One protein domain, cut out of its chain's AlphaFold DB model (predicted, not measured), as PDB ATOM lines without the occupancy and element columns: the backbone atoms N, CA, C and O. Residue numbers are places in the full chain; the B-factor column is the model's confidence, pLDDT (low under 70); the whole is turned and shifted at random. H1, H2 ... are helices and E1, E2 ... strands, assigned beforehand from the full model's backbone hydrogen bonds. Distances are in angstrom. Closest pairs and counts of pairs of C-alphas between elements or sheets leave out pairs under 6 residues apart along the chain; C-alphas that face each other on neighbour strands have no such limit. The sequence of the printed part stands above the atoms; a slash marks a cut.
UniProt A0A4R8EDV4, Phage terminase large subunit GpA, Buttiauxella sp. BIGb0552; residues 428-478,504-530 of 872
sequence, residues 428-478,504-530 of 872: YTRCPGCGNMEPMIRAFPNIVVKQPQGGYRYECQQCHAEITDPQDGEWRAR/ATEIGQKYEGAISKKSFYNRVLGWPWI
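What this domain is: This is residues 428 to 478 and 504 to 530 of the 872 residues of the protein "Phage terminase large subunit GpA" of Buttiauxella sp. BIGb0552 (UniProt A0A4R8EDV4). This is a flat model with a two-stranded hairpin, E2 and E3, and the short helix H1 in its middle part, a helical hairpin of H2 and H3 at one end, and a second small strand pair, E1 with E4, at the other end. H2 packs on the hairpin of E2 and E3, and the long unnamed stretch of residues 459 to 472 leads from E3 to E4. The printed part has 78 residues, with three named helices and four named strands in the order E1, H1, E2, E3, E4, H2, H3; under half of the residues are in named elements. Each sheet has two antiparallel strands, and the class is mixed, helices and strands. The whole is compact, with a radius of gyration of the C-alphas of 12.8 A and spans of 37 by 35 by 17 A.

Where its parts are: E4 is residues 473 to 477, 13.4 A long from first to last C-alpha, beginning at C-alpha 473 at (6.573, 16.928, 47.915). E1 is residues 428 to 430, 6.5 A, with C-alpha 428 at (11.232, 18.453, 45.636). E2 is residues 448 to 450, 6.8 A, and E3 is residues 456 to 458, 7.0 A. H1 is residues 440 to 443, 5.2 A. H2 is residues 504 to 512, 12.2 A, and H3 is residues 517 to 525, 10.7 A, ending at C-alpha 525 at (18.062, 7.675, 38.428).

How they stand to each other: E1 and E4 are antiparallel neighbours at 157 degrees, with N 428 and O 474 within hydrogen-bond range at 2.8 A. Residues 429 to 430 of E1 also pair antiparallel with residues 437 to 438. The closest C-alphas of E1 and H1, those of Thr 429 and Met 440, are 6.7 A apart. E2 and E3 form an antiparallel hairpin at 146 degrees, with N 449 and O 457 within hydrogen-bond range at 2.9 A. The closest C-alphas of E3 and H2 are those of Tyr 456 and Thr 505, 4.3 A apart; those of E2 and H2 are Val 448 and Gly 508, 6.1 A apart. H2 and H3 touch and form a helical hairpin, at a shallow tilt of 17 degrees, opposite ways; their closest C-alphas are those of Tyr 511 and Phe 520, 6.6 A apart. H1 and H3 are close but not clearly touching, with the C-alphas of Ile 441 and Leu 525 closest at 7.2 A. Among the pairs that are apart are E1 and E2, and E4 and H3. In H2 and H3 every O i to N i+4 pair is within hydrogen-bond range, and H1 is too short for such a pair.

The domain as a whole: The two C-alphas farthest apart, those of Gln 453 and Arg 478, are 38.8 A apart. Residues 479 to 503 are not printed, and C-alphas 478 and 504 are 26.4 A apart across this cut. The link from E3 to E4 is long, with 14 residues. The mean pLDDT of the printed part is 93.3, and no printed residue is under 70.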
ATOM      1  N   TYR A 428      10.651  18.048  44.360       97.56
ATOM      2  CA  TYR A 428      11.232  18.453  45.636       97.56
ATOM      3  C   TYR A 428      10.535  17.674  46.745       97.56
ATOM      4  O   TYR A 428       9.389  17.973  47.080       97.56
ATOM      5  N   THR A 429      11.225  16.680  47.296       97.19
ATOM      6  CA  THR A 429      10.708  15.851  48.388       97.19
ATOM      7  C   THR A 429      10.807  16.614  49.705       97.19
ATOM      8  O   THR A 429      11.834  17.237  49.996       97.19
ATOM      9  N   ARG A 430       9.740  16.559  50.505       97.44
ATOM     10  CA  ARG A 430       9.650  17.173  51.827       97.44
ATOM     11  C   ARG A 430      10.276  16.267  52.876       97.44
ATOM     12  O   ARG A 430       9.915  15.104  53.012       97.44
ATOM     13  N   CYS A 431      11.180  16.812  53.682       97.00
ATOM     14  CA  CYS A 431      11.657  16.125  54.875       97.00
ATOM     15  C   CYS A 431      10.582  16.154  55.981       97.00
ATOM     16  O   CYS A 431      10.167  17.250  56.373       97.00
ATOM     17  N   PRO A 432      10.199  15.010  56.579       96.81
ATOM     18  CA  PRO A 432       9.209  14.984  57.660       96.81
ATOM     19  C   PRO A 432       9.735  15.560  58.988       96.81
ATOM     20  O   PRO A 432       8.943  15.933  59.846       96.81
ATOM     21  N   GLY A 433      11.058  15.639  59.175       96.31
ATOM     22  CA  GLY A 433      11.673  16.157  60.402       96.31
ATOM     23  C   GLY A 433      11.813  17.680  60.428       96.31
ATOM     24  O   GLY A 433      11.364  18.327  61.368       96.31
ATOM     25  N   CYS A 434      12.455  18.262  59.407       96.31
ATOM     26  CA  CYS A 434      12.739  19.705  59.360       96.31
ATOM     27  C   CYS A 434      11.922  20.482  58.315       96.31
ATOM     28  O   CYS A 434      12.002  21.707  58.274       96.31
ATOM     29  N   GLY A 435      11.163  19.801  57.451       96.06
ATOM     30  CA  GLY A 435      10.414  20.438  56.367       96.06
ATOM     31  C   GLY A 435      11.264  20.917  55.185       96.06
ATOM     32  O   GLY A 435      10.706  21.538  54.282       96.06
ATOM     33  N   ASN A 436      12.579  20.641  55.163       95.19
ATOM     34  CA  ASN A 436      13.439  20.966  54.022       95.19
ATOM     35  C   ASN A 436      12.903  20.331  52.733       95.19
ATOM     36  O   ASN A 436      12.400  19.209  52.754       95.19
ATOM     37  N   MET A 437      13.033  21.057  51.625       95.38
ATOM     38  CA  MET A 437      12.537  20.661  50.309       95.38
ATOM     39  C   MET A 437      13.706  20.660  49.333       95.38
ATOM     40  O   MET A 437      14.193  21.728  48.957       95.38
ATOM     41  N   GLU A 438      14.129  19.482  48.888       92.62
ATOM     42  CA  GLU A 438      15.215  19.335  47.917       92.62
ATOM     43  C   GLU A 438      14.932  18.192  46.931       92.62
ATOM     44  O   GLU A 438      14.275  17.211  47.295       92.62
ATOM     45  N   PRO A 439      15.407  18.272  45.676       94.62
ATOM     46  CA  PRO A 439      15.317  17.141  44.772       94.62
ATOM     47  C   PRO A 439      16.297  16.052  45.196       94.62
ATOM     48  O   PRO A 439      17.508  16.271  45.219       94.62
ATOM     49  N   MET A 440      15.791  14.847  45.453       94.12
ATOM     50  CA  MET A 440      16.613  13.729  45.934       94.12
ATOM     51  C   MET A 440      17.796  13.399  45.013       94.12
ATOM     52  O   MET A 440      18.860  13.009  45.485       94.12
ATOM     53  N   ILE A 441      17.646  13.607  43.698       93.31
ATOM     54  CA  ILE A 441      18.727  13.414  42.721       93.31
ATOM     55  C   ILE A 441      19.937  14.325  42.974       93.31
ATOM     56  O   ILE A 441      21.060  13.936  42.672       93.31
ATOM     57  N   ARG A 442      19.731  15.513  43.556       91.12
ATOM     58  CA  ARG A 442      20.795  16.480  43.874       91.12
ATOM     59  C   ARG A 442      21.561  16.110  45.142       91.12
ATOM     60  O   ARG A 442      22.730  16.456  45.256       91.12
ATOM     61  N   ALA A 443      20.910  15.397  46.058       91.00
ATOM     62  CA  ALA A 443      21.493  14.907  47.305       91.00
ATOM     63  C   ALA A 443      22.087  13.488  47.181       91.00
ATOM     64  O   ALA A 443      22.678  12.966  48.127       91.00
ATOM     65  N   PHE A 444      21.925  12.831  46.031       92.38
ATOM     66  CA  PHE A 444      22.489  11.510  45.768       92.38
ATOM     67  C   PHE A 444      24.022  11.584  45.577       92.38
ATOM     68  O   PHE A 444      24.494  12.517  44.928       92.38
ATOM     69  N   PRO A 445      24.820  10.619  46.084       92.50
ATOM     70  CA  PRO A 445      24.427   9.371  46.754       92.50
ATOM     71  C   PRO A 445      24.124   9.504  48.248       92.50
ATOM     72  O   PRO A 445      23.552   8.582  48.822       92.50
ATOM     73  N   ASN A 446      24.468  10.630  48.868       93.19
ATOM     74  CA  ASN A 446      24.467  10.788  50.323       93.19
ATOM     75  C   ASN A 446      23.073  10.653  50.958       93.19
ATOM     76  O   ASN A 446      22.963  10.309  52.131       93.19
ATOM     77  N   ILE A 447      22.010  10.879  50.182       93.88
ATOM     78  CA  ILE A 447      20.626  10.662  50.618       93.88
ATOM     79  C   ILE A 447      20.281   9.189  50.869       93.88
ATOM     80  O   ILE A 447      19.315   8.922  51.571       93.88
ATOM     81  N   VAL A 448      21.028   8.228  50.314       95.50
ATOM     82  CA  VAL A 448      20.787   6.790  50.510       95.50
ATOM     83  C   VAL A 448      21.799   6.248  51.516       95.50
ATOM     84  O   VAL A 448      22.947   5.974  51.174       95.50
ATOM     85  N   VAL A 449      21.366   6.076  52.764       95.50
ATOM     86  CA  VAL A 449      22.246   5.729  53.889       95.50
ATOM     87  C   VAL A 449      22.058   4.271  54.289       95.50
ATOM     88  O   VAL A 449      20.933   3.802  54.486       95.50
ATOM     89  N   LYS A 450      23.176   3.552  54.424       95.38
ATOM     90  CA  LYS A 450      23.215   2.157  54.878       95.38
ATOM     91  C   LYS A 450      22.922   2.080  56.372       95.38
ATOM     92  O   LYS A 450      23.541   2.785  57.166       95.38
ATOM     93  N   GLN A 451      21.999   1.211  56.763       92.56
ATOM     94  CA  GLN A 451      21.644   1.042  58.170       92.56
ATOM     95  C   GLN A 451      22.581   0.042  58.872       92.56
ATOM     96  O   GLN A 451      22.988  -0.942  58.247       92.56
ATOM     97  N   PRO A 452      22.861   0.208  60.183       88.69
ATOM     98  CA  PRO A 452      23.685  -0.737  60.949       88.69
ATOM     99  C   PRO A 452      23.155  -2.177  60.934       88.69
ATOM    100  O   PRO A 452      23.922  -3.129  61.030       88.69
ATOM    101  N   GLN A 453      21.837  -2.329  60.803       87.00
ATOM    102  CA  GLN A 453      21.122  -3.608  60.881       87.00
ATOM    103  C   GLN A 453      21.014  -4.299  59.506       87.00
ATOM    104  O   GLN A 453      20.416  -5.365  59.391       87.00
ATOM    105  N   GLY A 454      21.599  -3.692  58.467       87.38
ATOM    106  CA  GLY A 454      21.432  -4.075  57.068       87.38
ATOM    107  C   GLY A 454      20.328  -3.276  56.363       87.38
ATOM    108  O   GLY A 454      19.410  -2.758  56.991       87.38
ATOM    109  N   GLY A 455      20.433  -3.167  55.036       92.56
ATOM    110  CA  GLY A 455      19.517  -2.373  54.207       92.56
ATOM    111  C   GLY A 455      19.881  -0.886  54.124       92.56
ATOM    112  O   GLY A 455      20.922  -0.456  54.624       92.56
ATOM    113  N   TYR A 456      19.025  -0.107  53.457       96.44
ATOM    114  CA  TYR A 456      19.202   1.335  53.262       96.44
ATOM    115  C   TYR A 456      17.905   2.088  53.547       96.44
ATOM    116  O   TYR A 456      16.812   1.557  53.350       96.44
ATOM    117  N   ARG A 457      18.039   3.355  53.942       95.88
ATOM    118  CA  ARG A 457      16.944   4.333  54.010       95.88
ATOM    119  C   ARG A 457      17.294   5.602  53.254       95.88
ATOM    120  O   ARG A 457      18.468   5.874  53.005       95.88
ATOM    121  N   TYR A 458      16.271   6.390  52.953       96.56
ATOM    122  CA  TYR A 458      16.460   7.773  52.547       96.56
ATOM    123  C   TYR A 458      16.625   8.657  53.784       96.56
ATOM    124  O   TYR A 458      15.838   8.556  54.723       96.56
ATOM    125  N   GLU A 459      17.636   9.517  53.794       96.06
ATOM    126  CA  GLU A 459      17.969  10.368  54.935       96.06
ATOM    127  C   GLU A 459      18.177  11.823  54.503       96.06
ATOM    128  O   GLU A 459      18.959  12.121  53.596       96.06
ATOM    129  N   CYS A 460      17.479  12.746  55.167       95.62
ATOM    130  CA  CYS A 460      17.617  14.174  54.905       95.62
ATOM    131  C   CYS A 460      19.035  14.662  55.222       95.62
ATOM    132  O   CYS A 460      19.529  14.462  56.329       95.62
ATOM    133  N   GLN A 461      19.651  15.390  54.289       93.69
ATOM    134  CA  GLN A 461      21.030  15.873  54.432       93.69
ATOM    135  C   GLN A 461      21.191  17.018  55.440       93.69
ATOM    136  O   GLN A 461      22.312  17.373  55.792       93.69
ATOM    137  N   GLN A 462      20.084  17.610  55.898       93.69
ATOM    138  CA  GLN A 462      20.108  18.749  56.812       93.69
ATOM    139  C   GLN A 462      19.877  18.351  58.277       93.69
ATOM    140  O   GLN A 462      20.533  18.889  59.165       93.69
ATOM    141  N   CYS A 463      18.937  17.438  58.547       95.62
ATOM    142  CA  CYS A 463      18.571  17.043  59.915       95.62
ATOM    143  C   CYS A 463      18.687  15.540  60.197       95.62
ATOM    144  O   CYS A 463      18.347  15.112  61.299       95.62
ATOM    145  N   HIS A 464      19.123  14.738  59.221       95.25
ATOM    146  CA  HIS A 464      19.279  13.284  59.332       95.25
ATOM    147  C   HIS A 464      17.992  12.502  59.654       95.25
ATOM    148  O   HIS A 464      18.040  11.319  59.995       95.25
ATOM    149  N   ALA A 465      16.820  13.136  59.531       96.00
ATOM    150  CA  ALA A 465      15.544  12.443  59.643       96.00
ATOM    151  C   ALA A 465      15.313  11.526  58.433       96.00
ATOM    152  O   ALA A 465      15.654  11.867  57.296       96.00
ATOM    153  N   GLU A 466      14.695  10.374  58.687       96.50
ATOM    154  CA  GLU A 466      14.328   9.407  57.655       96.50
ATOM    155  C   GLU A 466      13.191   9.937  56.773       96.50
ATOM    156  O   GLU A 466      12.206  10.482  57.268       96.50
ATOM    157  N   ILE A 467      13.327   9.764  55.457       95.88
ATOM    158  CA  ILE A 467      12.301  10.099  54.466       95.88
ATOM    159  C   ILE A 467      11.571   8.804  54.104       95.88
ATOM    160  O   ILE A 467      12.064   7.993  53.320       95.88
ATOM    161  N   THR A 468      10.396   8.600  54.702       92.25
ATOM    162  CA  THR A 468       9.604   7.372  54.531       92.25
ATOM    163  C   THR A 468       8.759   7.369  53.261       92.25
ATOM    164  O   THR A 468       8.524   6.304  52.696       92.25
ATOM    165  N   ASP A 469       8.311   8.543  52.801       94.12
ATOM    166  CA  ASP A 469       7.600   8.700  51.532       94.12
ATOM    167  C   ASP A 469       8.335   9.703  50.627       94.12
ATOM    168  O   ASP A 469       8.238  10.913  50.834       94.12
ATOM    169  N   PRO A 470       9.077   9.232  49.610       94.88
ATOM    170  CA  PRO A 470       9.772  10.114  48.678       94.88
ATOM    171  C   PRO A 470       8.820  10.902  47.762       94.88
ATOM    172  O   PRO A 470       9.265  11.846  47.106       94.88
ATOM    173  N   GLN A 471       7.533  10.529  47.699       95.75
ATOM    174  CA  GLN A 471       6.512  11.200  46.895       95.75
ATOM    175  C   GLN A 471       5.759  12.304  47.657       95.75
ATOM    176  O   GLN A 471       4.926  12.974  47.045       95.75
ATOM    177  N   ASP A 472       6.041  12.524  48.947       96.06
ATOM    178  CA  ASP A 472       5.551  13.703  49.671       96.06
ATOM    179  C   ASP A 472       6.397  14.919  49.284       96.06
ATOM    180  O   ASP A 472       7.575  15.025  49.630       96.06
ATOM    181  N   GLY A 473       5.825  15.825  48.495       96.00
ATOM    182  CA  GLY A 473       6.573  16.928  47.915       96.00
ATOM    183  C   GLY A 473       5.822  17.657  46.811       96.00
ATOM    184  O   GLY A 473       4.607  17.526  46.663       96.00
ATOM    185  N   GLU A 474       6.555  18.438  46.021       97.25
ATOM    186  CA  GLU A 474       5.977  19.203  44.916       97.25
ATOM    187  C   GLU A 474       6.914  19.303  43.708       97.25
ATOM    188  O   GLU A 474       8.142  19.286  43.826       97.25
ATOM    189  N   TRP A 475       6.323  19.440  42.523       97.81
ATOM    190  CA  TRP A 475       7.059  19.708  41.292       97.81
ATOM    191  C   TRP A 475       7.407  21.189  41.190       97.81
ATOM    192  O   TRP A 475       6.525  22.042  41.281       97.81
ATOM    193  N   ARG A 476       8.679  21.507  40.928       97.88
ATOM    194  CA  ARG A 476       9.117  22.888  40.674       97.88
ATOM    195  C   ARG A 476       9.851  22.981  39.346       97.88
ATOM    196  O   ARG A 476      10.807  22.245  39.114       97.88
ATOM    197  N   ALA A 477       9.416  23.905  38.490       97.81
ATOM    198  CA  ALA A 477      10.128  24.268  37.270       97.81
ATOM    199  C   ALA A 477      11.261  25.243  37.573       97.81
ATOM    200  O   ALA A 477      11.053  26.257  38.240       97.81
ATOM    201  N   ARG A 478      12.434  24.992  36.992       96.94
ATOM    202  CA  ARG A 478      13.530  25.967  36.990       96.94
ATOM    203  C   ARG A 478      13.279  27.129  36.023       96.94
ATOM    204  O   ARG A 478      13.719  28.240  36.289       96.94
ATOM    205  N   ALA A 504      14.388   2.128  49.063       94.69
ATOM    206  CA  ALA A 504      15.723   2.688  49.296       94.69
ATOM    207  C   ALA A 504      16.802   1.593  49.322       94.69
ATOM    208  O   ALA A 504      17.888   1.784  48.775       94.69
ATOM    209  N   THR A 505      16.481   0.423  49.888       95.50
ATOM    210  CA  THR A 505      17.378  -0.737  49.920       95.50
ATOM    211  C   THR A 505      17.759  -1.220  48.527       95.50
ATOM    212  O   THR A 505      18.941  -1.414  48.263       95.50
ATOM    213  N   GLU A 506      16.794  -1.365  47.618       94.94
ATOM    214  CA  GLU A 506      17.081  -1.770  46.240       94.94
ATOM    215  C   GLU A 506      17.943  -0.740  45.507       94.94
ATOM    216  O   GLU A 506      18.841  -1.122  44.758       94.94
ATOM    217  N   ILE A 507      17.707   0.560  45.717       95.50
ATOM    218  CA  ILE A 507      18.537   1.611  45.111       95.50
ATOM    219  C   ILE A 507      19.960   1.574  45.678       95.50
ATOM    220  O   ILE A 507      20.914   1.598  44.902       95.50
ATOM    221  N   GLY A 508      20.113   1.471  47.001       95.00
ATOM    222  CA  GLY A 508      21.417   1.395  47.663       95.00
ATOM    223  C   GLY A 508      22.229   0.175  47.228       95.00
ATOM    224  O   GLY A 508      23.391   0.311  46.850       95.00
ATOM    225  N   GLN A 509      21.596  -0.999  47.163       94.31
ATOM    226  CA  GLN A 509      22.227  -2.230  46.672       94.31
ATOM    227  C   GLN A 509      22.625  -2.132  45.196       94.31
ATOM    228  O   GLN A 509      23.743  -2.500  44.840       94.31
ATOM    229  N   LYS A 510      21.744  -1.596  44.337       93.81
ATOM    230  CA  LYS A 510      22.070  -1.347  42.924       93.81
ATOM    231  C   LYS A 510      23.229  -0.364  42.781       93.81
ATOM    232  O   LYS A 510      24.016  -0.521  41.859       93.81
ATOM    233  N   TYR A 511      23.339   0.635  43.659       93.62
ATOM    234  CA  TYR A 511      24.419   1.618  43.607       93.62
ATOM    235  C   TYR A 511      25.762   1.040  44.060       93.62
ATOM    236  O   TYR A 511      26.769   1.254  43.381       93.62
ATOM    237  N   GLU A 512      25.790   0.325  45.188       90.50
ATOM    238  CA  GLU A 512      27.007  -0.318  45.706       90.50
ATOM    239  C   GLU A 512      27.497  -1.429  44.775       90.50
ATOM    240  O   GLU A 512      28.689  -1.501  44.498       90.50
ATOM    241  N   GLY A 513      26.585  -2.246  44.240       87.38
ATOM    242  CA  GLY A 513      26.905  -3.339  43.319       87.38
ATOM    243  C   GLY A 513      27.040  -2.931  41.848       87.38
ATOM    244  O   GLY A 513      27.210  -3.803  40.997       87.38
ATOM    245  N   ALA A 514      26.924  -1.640  41.511       85.88
ATOM    246  CA  ALA A 514      26.995  -1.187  40.123       85.88
ATOM    247  C   ALA A 514      28.407  -1.367  39.550       85.88
ATOM    248  O   ALA A 514      29.319  -0.627  39.916       85.88
ATOM    249  N   ILE A 515      28.545  -2.264  38.569       77.50
ATOM    250  CA  ILE A 515      29.754  -2.383  37.733       77.50
ATOM    251  C   ILE A 515      29.954  -1.093  36.925       77.50
ATOM    252  O   ILE A 515      31.050  -0.548  36.860       77.50
ATOM    253  N   SER A 516      28.871  -0.564  36.347       81.38
ATOM    254  CA  SER A 516      28.865   0.703  35.613       81.38
ATOM    255  C   SER A 516      28.041   1.752  36.354       81.38
ATOM    256  O   SER A 516      26.806   1.692  36.383       81.38
ATOM    257  N   LYS A 517      28.717   2.770  36.907       86.25
ATOM    258  CA  LYS A 517      28.046   3.937  37.504       86.25
ATOM    259  C   LYS A 517      27.182   4.660  36.473       86.25
ATOM    260  O   LYS A 517      26.033   4.973  36.775       86.25
ATOM    261  N   LYS A 518      27.661   4.802  35.233       85.88
ATOM    262  CA  LYS A 518      26.874   5.342  34.112       85.88
ATOM    263  C   LYS A 518      25.534   4.622  33.953       85.88
ATOM    264  O   LYS A 518      24.489   5.266  33.940       85.88
ATOM    265  N   SER A 519      25.557   3.289  33.869       87.06
ATOM    266  CA  SER A 519      24.340   2.479  33.718       87.06
ATOM    267  C   SER A 519      23.376   2.682  34.887       87.06
ATOM    268  O   SER A 519      22.180   2.882  34.668       87.06
ATOM    269  N   PHE A 520      23.893   2.718  36.120       92.50
ATOM    270  CA  PHE A 520      23.086   2.991  37.308       92.50
ATOM    271  C   PHE A 520      22.394   4.361  37.231       92.50
ATOM    272  O   PHE A 520      21.167   4.430  37.311       92.50
ATOM    273  N   TYR A 521      23.143   5.446  37.022       93.56
ATOM    274  CA  TYR A 521      22.572   6.795  36.949       93.56
ATOM    275  C   TYR A 521      21.539   6.912  35.819       93.56
ATOM    276  O   TYR A 521      20.413   7.364  36.043       93.56
ATOM    277  N   ASN A 522      21.864   6.400  34.634       92.81
ATOM    278  CA  ASN A 522      20.988   6.483  33.472       92.81
ATOM    279  C   ASN A 522      19.701   5.662  33.655       92.81
ATOM    280  O   ASN A 522      18.600   6.155  33.401       92.81
ATOM    281  N   ARG A 523      19.810   4.405  34.110       92.38
ATOM    282  CA  ARG A 523      18.675   3.466  34.158       92.38
ATOM    283  C   ARG A 523      17.867   3.525  35.450       92.38
ATOM    284  O   ARG A 523      16.669   3.245  35.393       92.38
ATOM    285  N   VAL A 524      18.483   3.851  36.587       94.75
ATOM    286  CA  VAL A 524      17.833   3.892  37.915       94.75
ATOM    287  C   VAL A 524      17.439   5.317  38.280       94.75
ATOM    288  O   VAL A 524      16.310   5.558  38.702       94.75
ATOM    289  N   LEU A 525      18.338   6.280  38.080       95.44
ATOM    290  CA  LEU A 525      18.062   7.675  38.428       95.44
ATOM    291  C   LEU A 525      17.463   8.469  37.264       95.44
ATOM    292  O   LEU A 525      16.891   9.531  37.489       95.44
ATOM    293  N   GLY A 526      17.555   7.966  36.030       94.75
ATOM    294  CA  GLY A 526      17.084   8.696  34.855       94.75
ATOM    295  C   GLY A 526      17.876   9.979  34.613       94.75
ATOM    296  O   GLY A 526      17.338  10.906  34.023       94.75
ATOM    297  N   TRP A 527      19.110  10.066  35.108       95.00
ATOM    298  CA  TRP A 527      19.945  11.264  35.042       95.00
ATOM    299  C   TRP A 527      21.239  10.941  34.300       95.00
ATOM    300  O   TRP A 527      21.790   9.868  34.547       95.00
ATOM    301  N   PRO A 528      21.731  11.809  33.395       90.94
ATOM    302  CA  PRO A 528      22.966  11.521  32.687       90.94
ATOM    303  C   PRO A 528      24.135  11.511  33.663       90.94
ATOM    304  O   PRO A 528      24.230  12.354  34.557       90.94
ATOM    305  N   TRP A 529      25.061  10.590  33.443       85.31
ATOM    306  CA  TRP A 529      26.304  10.547  34.192       85.31
ATOM    307  C   TRP A 529      27.482  10.361  33.253       85.31
ATOM    308  O   TRP A 529      27.432   9.586  32.295       85.31
ATOM    309  N   ILE A 530      28.542  11.090  33.560       78.56
ATOM    310  CA  ILE A 530      29.849  10.927  32.959       78.56
ATOM    311  C   ILE A 530      30.847  10.787  34.095       78.56
ATOM    312  O   ILE A 530      30.693  11.438  35.129       78.56
TER     313      ILE A 530